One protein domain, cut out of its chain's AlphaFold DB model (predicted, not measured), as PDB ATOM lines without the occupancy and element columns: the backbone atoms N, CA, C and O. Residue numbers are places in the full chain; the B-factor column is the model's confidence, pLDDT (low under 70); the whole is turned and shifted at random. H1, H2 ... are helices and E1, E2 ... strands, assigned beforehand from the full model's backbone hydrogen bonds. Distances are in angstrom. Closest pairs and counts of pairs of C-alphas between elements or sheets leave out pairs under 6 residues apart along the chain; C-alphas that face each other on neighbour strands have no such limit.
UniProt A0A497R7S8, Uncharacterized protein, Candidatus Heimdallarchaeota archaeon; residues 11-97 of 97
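What this domain is: This is residues 11 to 97 of the 97 residues of an uncharacterized protein of Candidatus Heimdallarchaeota archaeon (UniProt A0A497R7S8). A helical hairpin, H1 and H2, makes one end of the domain and a twisted three-stranded sheet, E3 E4 E5, makes the other, with the long link of residues 48 to 68 running through the space between them. The two-stranded hairpin E1 and E2 lies along one side between these ends, and E2 leads into H1. The printed part has 87 residues with five named strands and two named helices, in the order E1 E2 H1 H2 E3 E4 E5; both sheets, E3 E4 E5 and E1 E2, are antiparallel, and the class is mixed, helices and strands. The whole is compact, with a radius of gyration of the C-alphas of 13.6 A, and its C-alphas span 36 by 30 by 19 A.

Where its parts are: E1 is residues 11 to 14, 9.9 A long, and begins at C-alpha 11 at (127.890, -62.425, 381.436). E2 is residues 19 to 24, 16.0 A long. H1 is residues 26 to 37, 16.2 A long, and H2 is residues 41 to 47, 9.8 A long, beginning at C-alpha 41 at (134.677, -49.179, 374.131). E3 is residues 69 to 76, 22.0 A long, E4 is residues 79 to 86, 22.4 A long, and E5 is residues 92 to 96, 12.5 A long, ending at C-alpha 96 at (137.390, -65.755, 369.407).

How they stand to each other: E3, E4 and E5 form a meander, each strand the antiparallel neighbour of the one before, with E3 and E5 as edge strands. The sheet is strongly twisted, but only just, with C-alphas up to 4.3 A off its best plane. E3 and E4 form a hairpin at 159 degrees, with N 72 and O 84 2.9 A apart, within hydrogen-bond range. E4 and E5 form a hairpin at 138 degrees, with N 83 and O 96 at 2.7 A. E1 and E2 form a hairpin at 165 degrees, with N 13 and O 20 at 2.8 A. E1 and H1 are only just apart, 8.3 A at their closest. H1 touches H2 with residues 32 to 36 alone, the closest C-alphas being those of Leu 35 and Phe 44, 6.0 A apart. This helical hairpin has a shallow tilt of 31 degrees, opposite ways. Neither helix is on the sheet of E3, E4 and E5. In H1 and H2 every O i to N i+4 pair is within hydrogen-bond range.

The domain as a whole: The two C-alphas farthest apart are those of Thr 38 and Gly 78, 40.9 A. The link from H2 to E3 is long, 21 residues, and within it residues 55 to 56 pair antiparallel with residues 61 to 62; the other links are tight. The printed part has no cut, its mean pLDDT is 91.3, and no printed residue is under 70.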
ATOM      1  N   LEU A  11     127.450 -62.938 382.723       89.19
ATOM      2  CA  LEU A  11     127.890 -62.425 381.436       89.19
ATOM      3  C   LEU A  11     127.707 -63.526 380.403       89.19
ATOM      4  O   LEU A  11     128.219 -64.636 380.572       89.19
ATOM      5  N   GLU A  12     126.961 -63.209 379.354       89.81
ATOM      6  CA  GLU A  12     126.758 -64.091 378.219       89.81
ATOM      7  C   GLU A  12     127.649 -63.648 377.063       89.81
ATOM      8  O   GLU A  12     127.644 -62.481 376.672       89.81
ATOM      9  N   ILE A  13     128.402 -64.596 376.522       86.75
ATOM     10  CA  ILE A  13     129.330 -64.405 375.418       86.75
ATOM     11  C   ILE A  13     128.762 -65.169 374.231       86.75
ATOM     12  O   ILE A  13     128.541 -66.382 374.302       86.75
ATOM     13  N   ILE A  14     128.509 -64.452 373.140       85.75
ATOM     14  CA  ILE A  14     128.031 -65.032 371.889       85.75
ATOM     15  C   ILE A  14     129.167 -64.907 370.882       85.75
ATOM     16  O   ILE A  14     129.386 -63.833 370.324       85.75
ATOM     17  N   GLY A  15     129.878 -66.010 370.684       85.19
ATOM     18  CA  GLY A  15     130.959 -66.132 369.722       85.19
ATOM     19  C   GLY A  15     130.500 -66.621 368.349       85.19
ATOM     20  O   GLY A  15     129.328 -66.966 368.137       85.19
ATOM     21  N   PRO A  16     131.422 -66.667 367.374       82.44
ATOM     22  CA  PRO A  16     131.137 -67.210 366.053       82.44
ATOM     23  C   PRO A  16     130.789 -68.702 366.096       82.44
ATOM     24  O   PRO A  16     129.877 -69.124 365.376       82.44
ATOM     25  N   PHE A  17     131.449 -69.472 366.965       83.06
ATOM     26  CA  PHE A  17     131.317 -70.933 367.034       83.06
ATOM     27  C   PHE A  17     130.689 -71.440 368.333       83.06
ATOM     28  O   PHE A  17     130.235 -72.582 368.386       83.06
ATOM     29  N   GLN A  18     130.618 -70.597 369.363       83.19
ATOM     30  CA  GLN A  18     130.198 -71.001 370.699       83.19
ATOM     31  C   GLN A  18     129.343 -69.943 371.395       83.19
ATOM     32  O   GLN A  18     129.380 -68.756 371.076       83.19
ATOM     33  N   ARG A  19     128.566 -70.398 372.378       88.75
ATOM     34  CA  ARG A  19     127.894 -69.549 373.359       88.75
ATOM     35  C   ARG A  19     128.365 -69.986 374.733       88.75
ATOM     36  O   ARG A  19     128.251 -71.164 375.066       88.75
ATOM     37  N   ALA A  20     128.858 -69.042 375.515       86.50
ATOM     38  CA  ALA A  20     129.324 -69.287 376.868       86.50
ATOM     39  C   ALA A  20     128.621 -68.346 377.842       86.50
ATOM     40  O   ALA A  20     128.241 -67.227 377.498       86.50
ATOM     41  N   THR A  21     128.465 -68.803 379.078       89.94
ATOM     42  CA  THR A  21     127.933 -67.989 380.167       89.94
ATOM     43  C   THR A  21     128.842 -68.159 381.366       89.94
ATOM     44  O   THR A  21     129.166 -69.287 381.735       89.94
ATOM     45  N   ARG A  22     129.213 -67.053 382.010       88.94
ATOM     46  CA  ARG A  22     129.928 -67.089 383.289       88.94
ATOM     47  C   ARG A  22     129.232 -66.235 384.332       88.94
ATOM     48  O   ARG A  22     128.664 -65.192 384.016       88.94
ATOM     49  N   ALA A  23     129.289 -66.680 385.582       91.50
ATOM     50  CA  ALA A  23     128.901 -65.844 386.706       91.50
ATOM     51  C   ALA A  23     129.912 -64.702 386.863       91.50
ATOM     52  O   ALA A  23     131.118 -64.916 386.718       91.50
ATOM     53  N   ILE A  24     129.417 -63.506 387.162       92.00
ATOM     54  CA  ILE A  24     130.238 -62.325 387.431       92.00
ATOM     55  C   ILE A  24     129.844 -61.713 388.769       92.00
ATOM     56  O   ILE A  24     128.714 -61.863 389.239       92.00
ATOM     57  N   SER A  25     130.790 -61.023 389.398       92.75
ATOM     58  CA  SER A  25     130.503 -60.282 390.627       92.75
ATOM     59  C   SER A  25     129.684 -59.020 390.337       92.75
ATOM     60  O   SER A  25     129.692 -58.490 389.225       92.75
ATOM     61  N   GLU A  26     129.023 -58.479 391.360       93.56
ATOM     62  CA  GLU A  26     128.361 -57.173 391.268       93.56
ATOM     63  C   GLU A  26     129.348 -56.049 390.912       93.56
ATOM     64  O   GLU A  26     129.041 -55.200 390.079       93.56
ATOM     65  N   GLN A  27     130.565 -56.082 391.470       93.69
ATOM     66  CA  GLN A  27     131.613 -55.106 391.164       93.69
ATOM     67  C   GLN A  27     132.027 -55.154 389.687       93.69
ATOM     68  O   GLN A  27     132.252 -54.117 389.065       93.69
ATOM     69  N   GLU A  28     132.135 -56.355 389.125       92.44
ATOM     70  CA  GLU A  28     132.461 -56.542 387.716       92.44
ATOM     71  C   GLU A  28     131.316 -56.088 386.806       92.44
ATOM     72  O   GLU A  28     131.563 -55.378 385.834       92.44
ATOM     73  N   SER A  29     130.070 -56.423 387.158       92.88
ATOM     74  CA  SER A  29     128.878 -55.937 386.454       92.88
ATOM     75  C   SER A  29     128.840 -54.406 386.413       92.88
ATOM     76  O   SER A  29     128.654 -53.813 385.347       92.88
ATOM     77  N   GLU A  30     129.116 -53.749 387.544       94.62
ATOM     78  CA  GLU A  30     129.162 -52.289 387.608       94.62
ATOM     79  C   GLU A  30     130.324 -51.718 386.786       94.62
ATOM     80  O   GLU A  30     130.147 -50.730 386.073       94.62
ATOM     81  N   ARG A  31     131.501 -52.359 386.793       93.69
ATOM     82  CA  ARG A  31     132.632 -51.939 385.948       93.69
ATOM     83  C   ARG A  31     132.275 -51.994 384.462       93.69
ATOM     84  O   ARG A  31     132.523 -51.019 383.753       93.69
ATOM     85  N   ILE A  32     131.681 -53.095 383.999       92.44
ATOM     86  CA  ILE A  32     131.224 -53.247 382.610       92.44
ATOM     87  C   ILE A  32     130.202 -52.158 382.282       92.44
ATOM     88  O   ILE A  32     130.345 -51.454 381.283       92.44
ATOM     89  N   ARG A  33     129.211 -51.956 383.157       92.69
ATOM     90  CA  ARG A  33     128.197 -50.910 382.997       92.69
ATOM     91  C   ARG A  33     128.829 -49.524 382.850       92.69
ATOM     92  O   ARG A  33     128.449 -48.800 381.937       92.69
ATOM     93  N   GLN A  34     129.794 -49.159 383.693       95.38
ATOM     94  CA  GLN A  34     130.465 -47.858 383.610       95.38
ATOM     95  C   GLN A  34     131.245 -47.689 382.305       95.38
ATOM     96  O   GLN A  34     131.173 -46.626 381.688       95.38
ATOM     97  N   LEU A  35     131.952 -48.726 381.845       92.75
ATOM     98  CA  LEU A  35     132.668 -48.684 380.567       92.75
ATOM     99  C   LEU A  35     131.715 -48.457 379.386       92.75
ATOM    100  O   LEU A  35     132.016 -47.646 378.512       92.75
ATOM    101  N   LEU A  36     130.554 -49.119 379.390       88.69
ATOM    102  CA  LEU A  36     129.534 -48.963 378.353       88.69
ATOM    103  C   LEU A  36     128.848 -47.589 378.409       88.69
ATOM    104  O   LEU A  36     128.697 -46.944 377.377       88.69
ATOM    105  N   LEU A  37     128.469 -47.115 379.602       93.50
ATOM    106  CA  LEU A  37     127.800 -45.818 379.790       93.50
ATOM    107  C   LEU A  37     128.696 -44.619 379.463       93.50
ATOM    108  O   LEU A  37     128.189 -43.551 379.135       93.50
ATOM    109  N   THR A  38     130.013 -44.782 379.579       94.50
ATOM    110  CA  THR A  38     130.998 -43.731 379.278       94.50
ATOM    111  C   THR A  38     131.637 -43.889 377.900       94.50
ATOM    112  O   THR A  38     132.625 -43.216 377.612       94.50
ATOM    113  N   GLU A  39     131.093 -44.775 377.057       90.44
ATOM    114  CA  GLU A  39     131.561 -45.034 375.687       90.44
ATOM    115  C   GLU A  39     133.058 -45.383 375.604       90.44
ATOM    116  O   GLU A  39     133.731 -45.176 374.593       90.44
ATOM    117  N   ARG A  40     133.608 -45.977 376.670       89.94
ATOM    118  CA  ARG A  40     135.011 -46.402 376.745       89.94
ATOM    119  C   ARG A  40     135.204 -47.763 376.079       89.94
ATOM    120  O   ARG A  40     135.758 -48.690 376.667       89.94
ATOM    121  N   PHE A  41     134.746 -47.896 374.836       87.81
ATOM    122  CA  PHE A  41     134.677 -49.179 374.131       87.81
ATOM    123  C   PHE A  41     136.046 -49.805 373.859       87.81
ATOM    124  O   PHE A  41     136.168 -51.023 373.871       87.81
ATOM    125  N   LEU A  42     137.094 -48.998 373.669       88.94
ATOM    126  CA  LEU A  42     138.461 -49.516 373.550       88.94
ATOM    127  C   LEU A  42     138.989 -50.085 374.870       88.94
ATOM    128  O   LEU A  42     139.688 -51.094 374.861       88.94
ATOM    129  N   ASP A  43     138.640 -49.469 376.001       91.69
ATOM    130  CA  ASP A  43     139.000 -50.000 377.315       91.69
ATOM    131  C   ASP A  43     138.203 -51.264 377.631       91.69
ATOM    132  O   ASP A  43     138.775 -52.235 378.114       91.69
ATOM    133  N   PHE A  44     136.911 -51.277 377.291       89.81
ATOM    134  CA  PHE A  44     136.084 -52.476 377.382       89.81
ATOM    135  C   PHE A  44     136.649 -53.610 376.523       89.81
ATOM    136  O   PHE A  44     136.846 -54.706 377.030       89.81
ATOM    137  N   TYR A  45     137.001 -53.334 375.266       88.38
ATOM    138  CA  TYR A  45     137.618 -54.317 374.380       88.38
ATOM    139  C   TYR A  45     138.942 -54.850 374.922       88.38
ATOM    140  O   TYR A  45     139.160 -56.051 374.904       88.38
ATOM    141  N   ARG A  46     139.820 -53.987 375.439       89.69
ATOM    142  CA  ARG A  46     141.102 -54.421 376.011       89.69
ATOM    143  C   ARG A  46     140.910 -55.306 377.244       89.69
ATOM    144  O   ARG A  46     141.615 -56.299 377.383       89.69
ATOM    145  N   ASP A  47     140.002 -54.920 378.135       90.06
ATOM    146  CA  ASP A  47     139.829 -55.574 379.434       90.06
ATOM    147  C   ASP A  47     138.939 -56.835 379.343       90.06
ATOM    148  O   ASP A  47     139.036 -57.705 380.204       90.06
ATOM    149  N   TYR A  48     138.087 -56.937 378.316       87.94
ATOM    150  CA  TYR A  48     137.080 -57.994 378.148       87.94
ATOM    151  C   TYR A  48     137.084 -58.604 376.737       87.94
ATOM    152  O   TYR A  48     136.031 -58.998 376.237       87.94
ATOM    153  N   ARG A  49     138.242 -58.667 376.068       85.31
ATOM    154  CA  ARG A  49     138.340 -59.107 374.661       85.31
ATOM    155  C   ARG A  49     137.677 -60.471 374.417       85.31
ATOM    156  O   ARG A  49     136.886 -60.598 373.488       85.31
ATOM    157  N   ASP A  50     137.877 -61.417 375.335       81.31
ATOM    158  CA  ASP A  50     137.347 -62.790 375.277       81.31
ATOM    159  C   ASP A  50     135.822 -62.835 375.476       81.31
ATOM    160  O   ASP A  50     135.177 -63.879 375.428       81.31
ATOM    161  N   ASN A  51     135.206 -61.694 375.789       82.12
ATOM    162  CA  ASN A  51     133.770 -61.564 375.982       82.12
ATOM    163  C   ASN A  51     133.102 -60.782 374.837       82.12
ATOM    164  O   ASN A  51     131.896 -60.534 374.902       82.12
ATOM    165  N   ILE A  52     133.852 -60.380 373.800       84.50
ATOM    166  CA  ILE A  52     133.379 -59.475 372.744       84.50
ATOM    167  C   ILE A  52     133.805 -59.979 371.356       84.50
ATOM    168  O   ILE A  52     134.755 -59.492 370.747       84.50
ATOM    169  N   SER A  53     133.030 -60.906 370.801       83.62
ATOM    170  CA  SER A  53     133.379 -61.565 369.536       83.62
ATOM    171  C   SER A  53     133.078 -60.770 368.261       83.62
ATOM    172  O   SER A  53     133.637 -61.059 367.208       83.62
ATOM    173  N   PHE A  54     132.195 -59.767 368.310       89.88
ATOM    174  CA  PHE A  54     131.726 -59.057 367.107       89.88
ATOM    175  C   PHE A  54     131.975 -57.547 367.139       89.88
ATOM    176  O   PHE A  54     131.166 -56.759 366.639       89.88
ATOM    177  N   TYR A  55     133.107 -57.136 367.707       92.44
ATOM    178  CA  TYR A  55     133.541 -55.743 367.768       92.44
ATOM    179  C   TYR A  55     134.828 -55.530 366.977       92.44
ATOM    180  O   TYR A  55     135.800 -56.264 367.130       92.44
ATOM    181  N   CYS A  56     134.857 -54.492 366.142       93.81
ATOM    182  CA  CYS A  56     136.073 -54.093 365.451       93.81
ATOM    183  C   CYS A  56     136.751 -52.934 366.206       93.81
ATOM    184  O   CYS A  56     136.245 -51.810 366.134       93.81
ATOM    185  N   PRO A  57     137.917 -53.134 366.856       92.06
ATOM    186  CA  PRO A  57     138.636 -52.062 367.555       92.06
ATOM    187  C   PRO A  57     139.119 -50.936 366.635       92.06
ATOM    188  O   PRO A  57     139.289 -49.811 367.094       92.06
ATOM    189  N   LYS A  58     139.305 -51.202 365.335       93.44
ATOM    190  CA  LYS A  58     139.672 -50.170 364.351       93.44
ATOM    191  C   LYS A  58     138.487 -49.272 363.993       93.44
ATOM    192  O   LYS A  58     138.650 -48.061 363.905       93.44
ATOM    193  N   CYS A  59     137.298 -49.854 363.822       94.00
ATOM    194  CA  CYS A  59     136.071 -49.097 363.548       94.00
ATOM    195  C   CYS A  59     135.443 -48.502 364.813       94.00
ATOM    196  O   CYS A  59     134.585 -47.635 364.704       94.00
ATOM    197  N   GLN A  60     135.826 -49.019 365.984       91.50
ATOM    198  CA  GLN A  60     135.178 -48.771 367.270       91.50
ATOM    199  C   GLN A  60     133.666 -49.035 367.224       91.50
ATOM    200  O   GLN A  60     132.858 -48.265 367.734       91.50
ATOM    201  N   ALA A  61     133.286 -50.134 366.567       91.00
ATOM    202  CA  ALA A  61     131.894 -50.478 366.312       91.00
ATOM    203  C   ALA A  61     131.658 -51.986 366.428       91.00
ATOM    204  O   ALA A  61     132.506 -52.793 366.028       91.00
ATOM    205  N   ALA A  62     130.483 -52.345 366.946       90.88
ATOM    206  CA  ALA A  62     129.972 -53.709 366.945       90.88
ATOM    207  C   ALA A  62     129.085 -53.950 365.719       90.88
ATOM    208  O   ALA A  62     128.337 -53.067 365.297       90.88
ATOM    209  N   TYR A  63     129.141 -55.161 365.170       92.69
ATOM    210  CA  TYR A  63     128.326 -55.580 364.030       92.69
ATOM    211  C   TYR A  63     127.640 -56.910 364.342       92.69
ATOM    212  O   TYR A  63     128.159 -57.712 365.109       92.69
ATOM    213  N   CYS A  64     126.479 -57.177 363.739       90.69
ATOM    214  CA  CYS A  64     125.859 -58.504 363.816       90.69
ATOM    215  C   CYS A  64     126.794 -59.584 363.250       90.69
ATOM    216  O   CYS A  64     127.540 -59.306 362.313       90.69
ATOM    217  N   LYS A  65     126.697 -60.817 363.760       88.88
ATOM    218  CA  LYS A  65     127.475 -61.977 363.287       88.88
ATOM    219  C   LYS A  65     127.499 -62.095 361.756       88.88
ATOM    220  O   LYS A  65     128.561 -62.252 361.178       88.88
ATOM    221  N   ASP A  66     126.353 -61.923 361.102       91.69
ATOM    222  CA  ASP A  66     126.217 -62.108 359.650       91.69
ATOM    223  C   ASP A  66     126.938 -61.044 358.804       91.69
ATOM    224  O   ASP A  66     127.113 -61.213 357.600       91.69
ATOM    225  N   HIS A  67     127.356 -59.937 359.417       95.06
ATOM    226  CA  HIS A  67     128.127 -58.893 358.746       95.06
ATOM    227  C   HIS A  67     129.628 -59.199 358.689       95.06
ATOM    228  O   HIS A  67     130.365 -58.565 357.933       95.06
ATOM    229  N   TRP A  68     130.090 -60.141 359.504       95.31
ATOM    230  CA  TRP A  68     131.472 -60.588 359.506       95.31
ATOM    231  C   TRP A  68     131.675 -61.673 358.452       95.31
ATOM    232  O   TRP A  68     130.813 -62.517 358.217       95.31
ATOM    233  N   THR A  69     132.833 -61.650 357.800       96.44
ATOM    234  CA  THR A  69     133.158 -62.553 356.686       96.44
ATOM    235  C   THR A  69     134.537 -63.178 356.865       96.44
ATOM    236  O   THR A  69     135.304 -62.749 357.721       96.44
ATOM    237  N   ASN A  70     134.859 -64.196 356.058       95.69
ATOM    238  CA  ASN A  70     136.156 -64.888 356.082       95.69
ATOM    239  C   ASN A  70     136.555 -65.384 357.485       95.69
ATOM    240  O   ASN A  70     137.653 -65.112 357.959       95.69
ATOM    241  N   TYR A  71     135.640 -66.089 358.153       94.12
ATOM    242  CA  TYR A  71     135.945 -66.742 359.420       94.12
ATOM    243  C   TYR A  71     137.020 -67.813 359.221       94.12
ATOM    244  O   TYR A  71     136.818 -68.750 358.445       94.12
ATOM    245  N   GLN A  72     138.132 -67.693 359.939       94.50
ATOM    246  CA  GLN A  72     139.213 -68.672 359.933       94.50
ATOM    247  C   GLN A  72     139.482 -69.138 361.357       94.50
ATOM    248  O   GLN A  72     139.659 -68.318 362.248       94.50
ATOM    249  N   MET A  73     139.500 -70.455 361.561       94.25
ATOM    250  CA  MET A  73     139.948 -71.060 362.812       94.25
ATOM    251  C   MET A  73     141.427 -71.391 362.681       94.25
ATOM    252  O   MET A  73     141.824 -72.081 361.738       94.25
ATOM    253  N   ILE A  74     142.217 -70.908 363.626       94.50
ATOM    254  CA  ILE A  74     143.632 -71.213 363.748       94.50
ATOM    255  C   ILE A  74     143.769 -72.298 364.812       94.50
ATOM    256  O   ILE A  74     143.228 -72.196 365.912       94.50
ATOM    257  N   ILE A  75     144.431 -73.387 364.428       94.69
ATOM    258  CA  ILE A  75     144.647 -74.562 365.267       94.69
ATOM    259  C   ILE A  75     146.151 -74.675 365.491       94.69
ATOM    260  O   ILE A  75     146.896 -74.749 364.511       94.69
ATOM    261  N   ASP A  76     146.572 -74.727 366.752       94.75
ATOM    262  CA  ASP A  76     147.956 -74.979 367.154       94.75
ATOM    263  C   ASP A  76     148.044 -76.285 367.956       94.75
ATOM    264  O   ASP A  76     147.211 -76.567 368.814       94.75
ATOM    265  N   ASP A  77     149.006 -77.135 367.602       95.00
ATOM    266  CA  ASP A  77     149.191 -78.493 368.148       95.00
ATOM    267  C   ASP A  77     147.904 -79.353 368.234       95.00
ATOM    268  O   ASP A  77     147.703 -80.161 369.139       95.00
ATOM    269  N   GLY A  78     146.985 -79.175 367.278       93.50
ATOM    270  CA  GLY A  78     145.705 -79.895 367.242       93.50
ATOM    271  C   GLY A  78     144.622 -79.343 368.179       93.50
ATOM    272  O   GLY A  78     143.531 -79.915 368.233       93.50
ATOM    273  N   PHE A  79     144.882 -78.229 368.862       90.44
ATOM    274  CA  PHE A  79     143.931 -77.511 369.704       90.44
ATOM    275  C   PHE A  79     143.512 -76.193 369.056       90.44
ATOM    276  O   PHE A  79     144.254 -75.594 368.283       90.44
ATOM    277  N   PHE A  80     142.290 -75.755 369.352       89.62
ATOM    278  CA  PHE A  80     141.853 -74.414 368.977       89.62
ATOM    279  C   PHE A  80     142.734 -73.387 369.695       89.62
ATOM    280  O   PHE A  80     142.850 -73.460 370.918       89.62
ATOM    281  N   ASP A  81     143.342 -72.488 368.921       91.81
ATOM    282  CA  ASP A  81     144.113 -71.354 369.431       91.81
ATOM    283  C   ASP A  81     143.211 -70.114 369.406       91.81
ATOM    284  O   ASP A  81     142.677 -69.722 370.432       91.81
ATOM    285  N   TYR A  82     142.895 -69.595 368.215       91.94
ATOM    286  CA  TYR A  82     141.982 -68.458 368.048       91.94
ATOM    287  C   TYR A  82     141.249 -68.496 366.702       91.94
ATOM    288  O   TYR A  82     141.537 -69.301 365.812       91.94
ATOM    289  N   ALA A  83     140.296 -67.587 366.512       92.25
ATOM    290  CA  ALA A  83     139.616 -67.354 365.249       92.25
ATOM    291  C   ALA A  83     139.744 -65.904 364.782       92.25
ATOM    292  O   ALA A  83     139.605 -64.967 365.569       92.25
ATOM    293  N   THR A  84     139.921 -65.706 363.476       94.62
ATOM    294  CA  THR A  84     139.884 -64.386 362.833       94.62
ATOM    295  C   THR A  84     138.656 -64.229 361.944       94.62
ATOM    296  O   THR A  84     138.056 -65.208 361.496       94.62
ATOM    297  N   ALA A  85     138.263 -62.980 361.700       95.81
ATOM    298  CA  ALA A  85     137.262 -62.615 360.703       95.81
ATOM    299  C   ALA A  85     137.479 -61.181 360.199       95.81
ATOM    300  O   ALA A  85     138.178 -60.374 360.814       95.81
ATOM    301  N   ILE A  86     136.833 -60.849 359.082       97.56
ATOM    302  CA  ILE A  86     136.867 -59.532 358.443       97.56
ATOM    303  C   ILE A  86     135.551 -58.795 358.715       97.56
ATOM    304  O   ILE A  86     134.472 -59.289 358.382       97.56
ATOM    305  N   CYS A  87     135.639 -57.598 359.304       97.44
ATOM    306  CA  CYS A  87     134.477 -56.737 359.547       97.44
ATOM    307  C   CYS A  87     133.952 -56.081 358.246       97.44
ATOM    308  O   CYS A  87     134.670 -56.051 357.244       97.44
ATOM    309  N   PRO A  88     132.765 -55.442 358.252       97.69
ATOM    310  CA  PRO A  88     132.177 -54.807 357.058       97.69
ATOM    311  C   PRO A  88     133.025 -53.733 356.382       97.69
ATOM    312  O   PRO A  88     132.826 -53.433 355.210       97.69
ATOM    313  N   LEU A  89     133.961 -53.140 357.125       97.88
ATOM    314  CA  LEU A  89     134.881 -52.125 356.617       97.88
ATOM    315  C   LEU A  89     136.236 -52.706 356.176       97.88
ATOM    316  O   LEU A  89     137.155 -51.951 355.882       97.88
ATOM    317  N   GLY A  90     136.371 -54.035 356.121       97.81
ATOM    318  CA  GLY A  90     137.549 -54.713 355.572       97.81
ATOM    319  C   GLY A  90     138.695 -54.940 356.561       97.81
ATOM    320  O   GLY A  90     139.779 -55.347 356.154       97.81
ATOM    321  N   HIS A  91     138.492 -54.697 357.858       97.44
ATOM    322  CA  HIS A  91     139.512 -54.984 358.868       97.44
ATOM    323  C   HIS A  91     139.439 -56.431 359.350       97.44
ATOM    324  O   HIS A  91     138.426 -56.826 359.929       97.44
ATOM    325  N   GLU A  92     140.533 -57.166 359.182       96.50
ATOM    326  CA  GLU A  92     140.755 -58.458 359.831       96.50
ATOM    327  C   GLU A  92     141.094 -58.268 361.315       96.50
ATOM    328  O   GLU A  92     141.944 -57.431 361.657       96.50
ATOM    329  N   VAL A  93     140.403 -59.006 362.188       93.25
ATOM    330  CA  VAL A  93     140.640 -59.038 363.639       93.25
ATOM    331  C   VAL A  93     140.374 -60.432 364.209       93.25
ATOM    332  O   VAL A  93     139.678 -61.237 363.591       93.25
ATOM    333  N   VAL A  94     140.902 -60.688 365.406       91.06
ATOM    334  CA  VAL A  94     140.552 -61.861 366.220       91.06
ATOM    335  C   VAL A  94     139.143 -61.676 366.790       91.06
ATOM    336  O   VAL A  94     138.820 -60.599 367.299       91.06
ATOM    337  N   VAL A  95     138.309 -62.707 366.665       89.88
ATOM    338  CA  VAL A  95     136.887 -62.726 367.060       89.88
ATOM    339  C   VAL A  95     136.558 -63.799 368.106       89.88
ATOM    340  O   VAL A  95     135.456 -63.798 368.652       89.88
ATOM    341  N   ASP A  96     137.483 -64.715 368.375       87.69
ATOM    342  CA  ASP A  96     137.390 -65.755 369.407       87.69
ATOM    343  C   ASP A  96     138.829 -66.176 369.749       87.69
ATOM    344  O   ASP A  96     139.638 -66.267 368.828       87.69
ATOM    345  N   ASP A  97     139.149 -66.363 371.022       83.62
ATOM    346  CA  ASP A  97     140.462 -66.752 371.570       83.62
ATOM    347  C   ASP A  97     140.234 -67.389 372.950       83.62
ATOM    348  O   ASP A  97     139.309 -66.913 373.656       83.62
TER     349      ASP A  97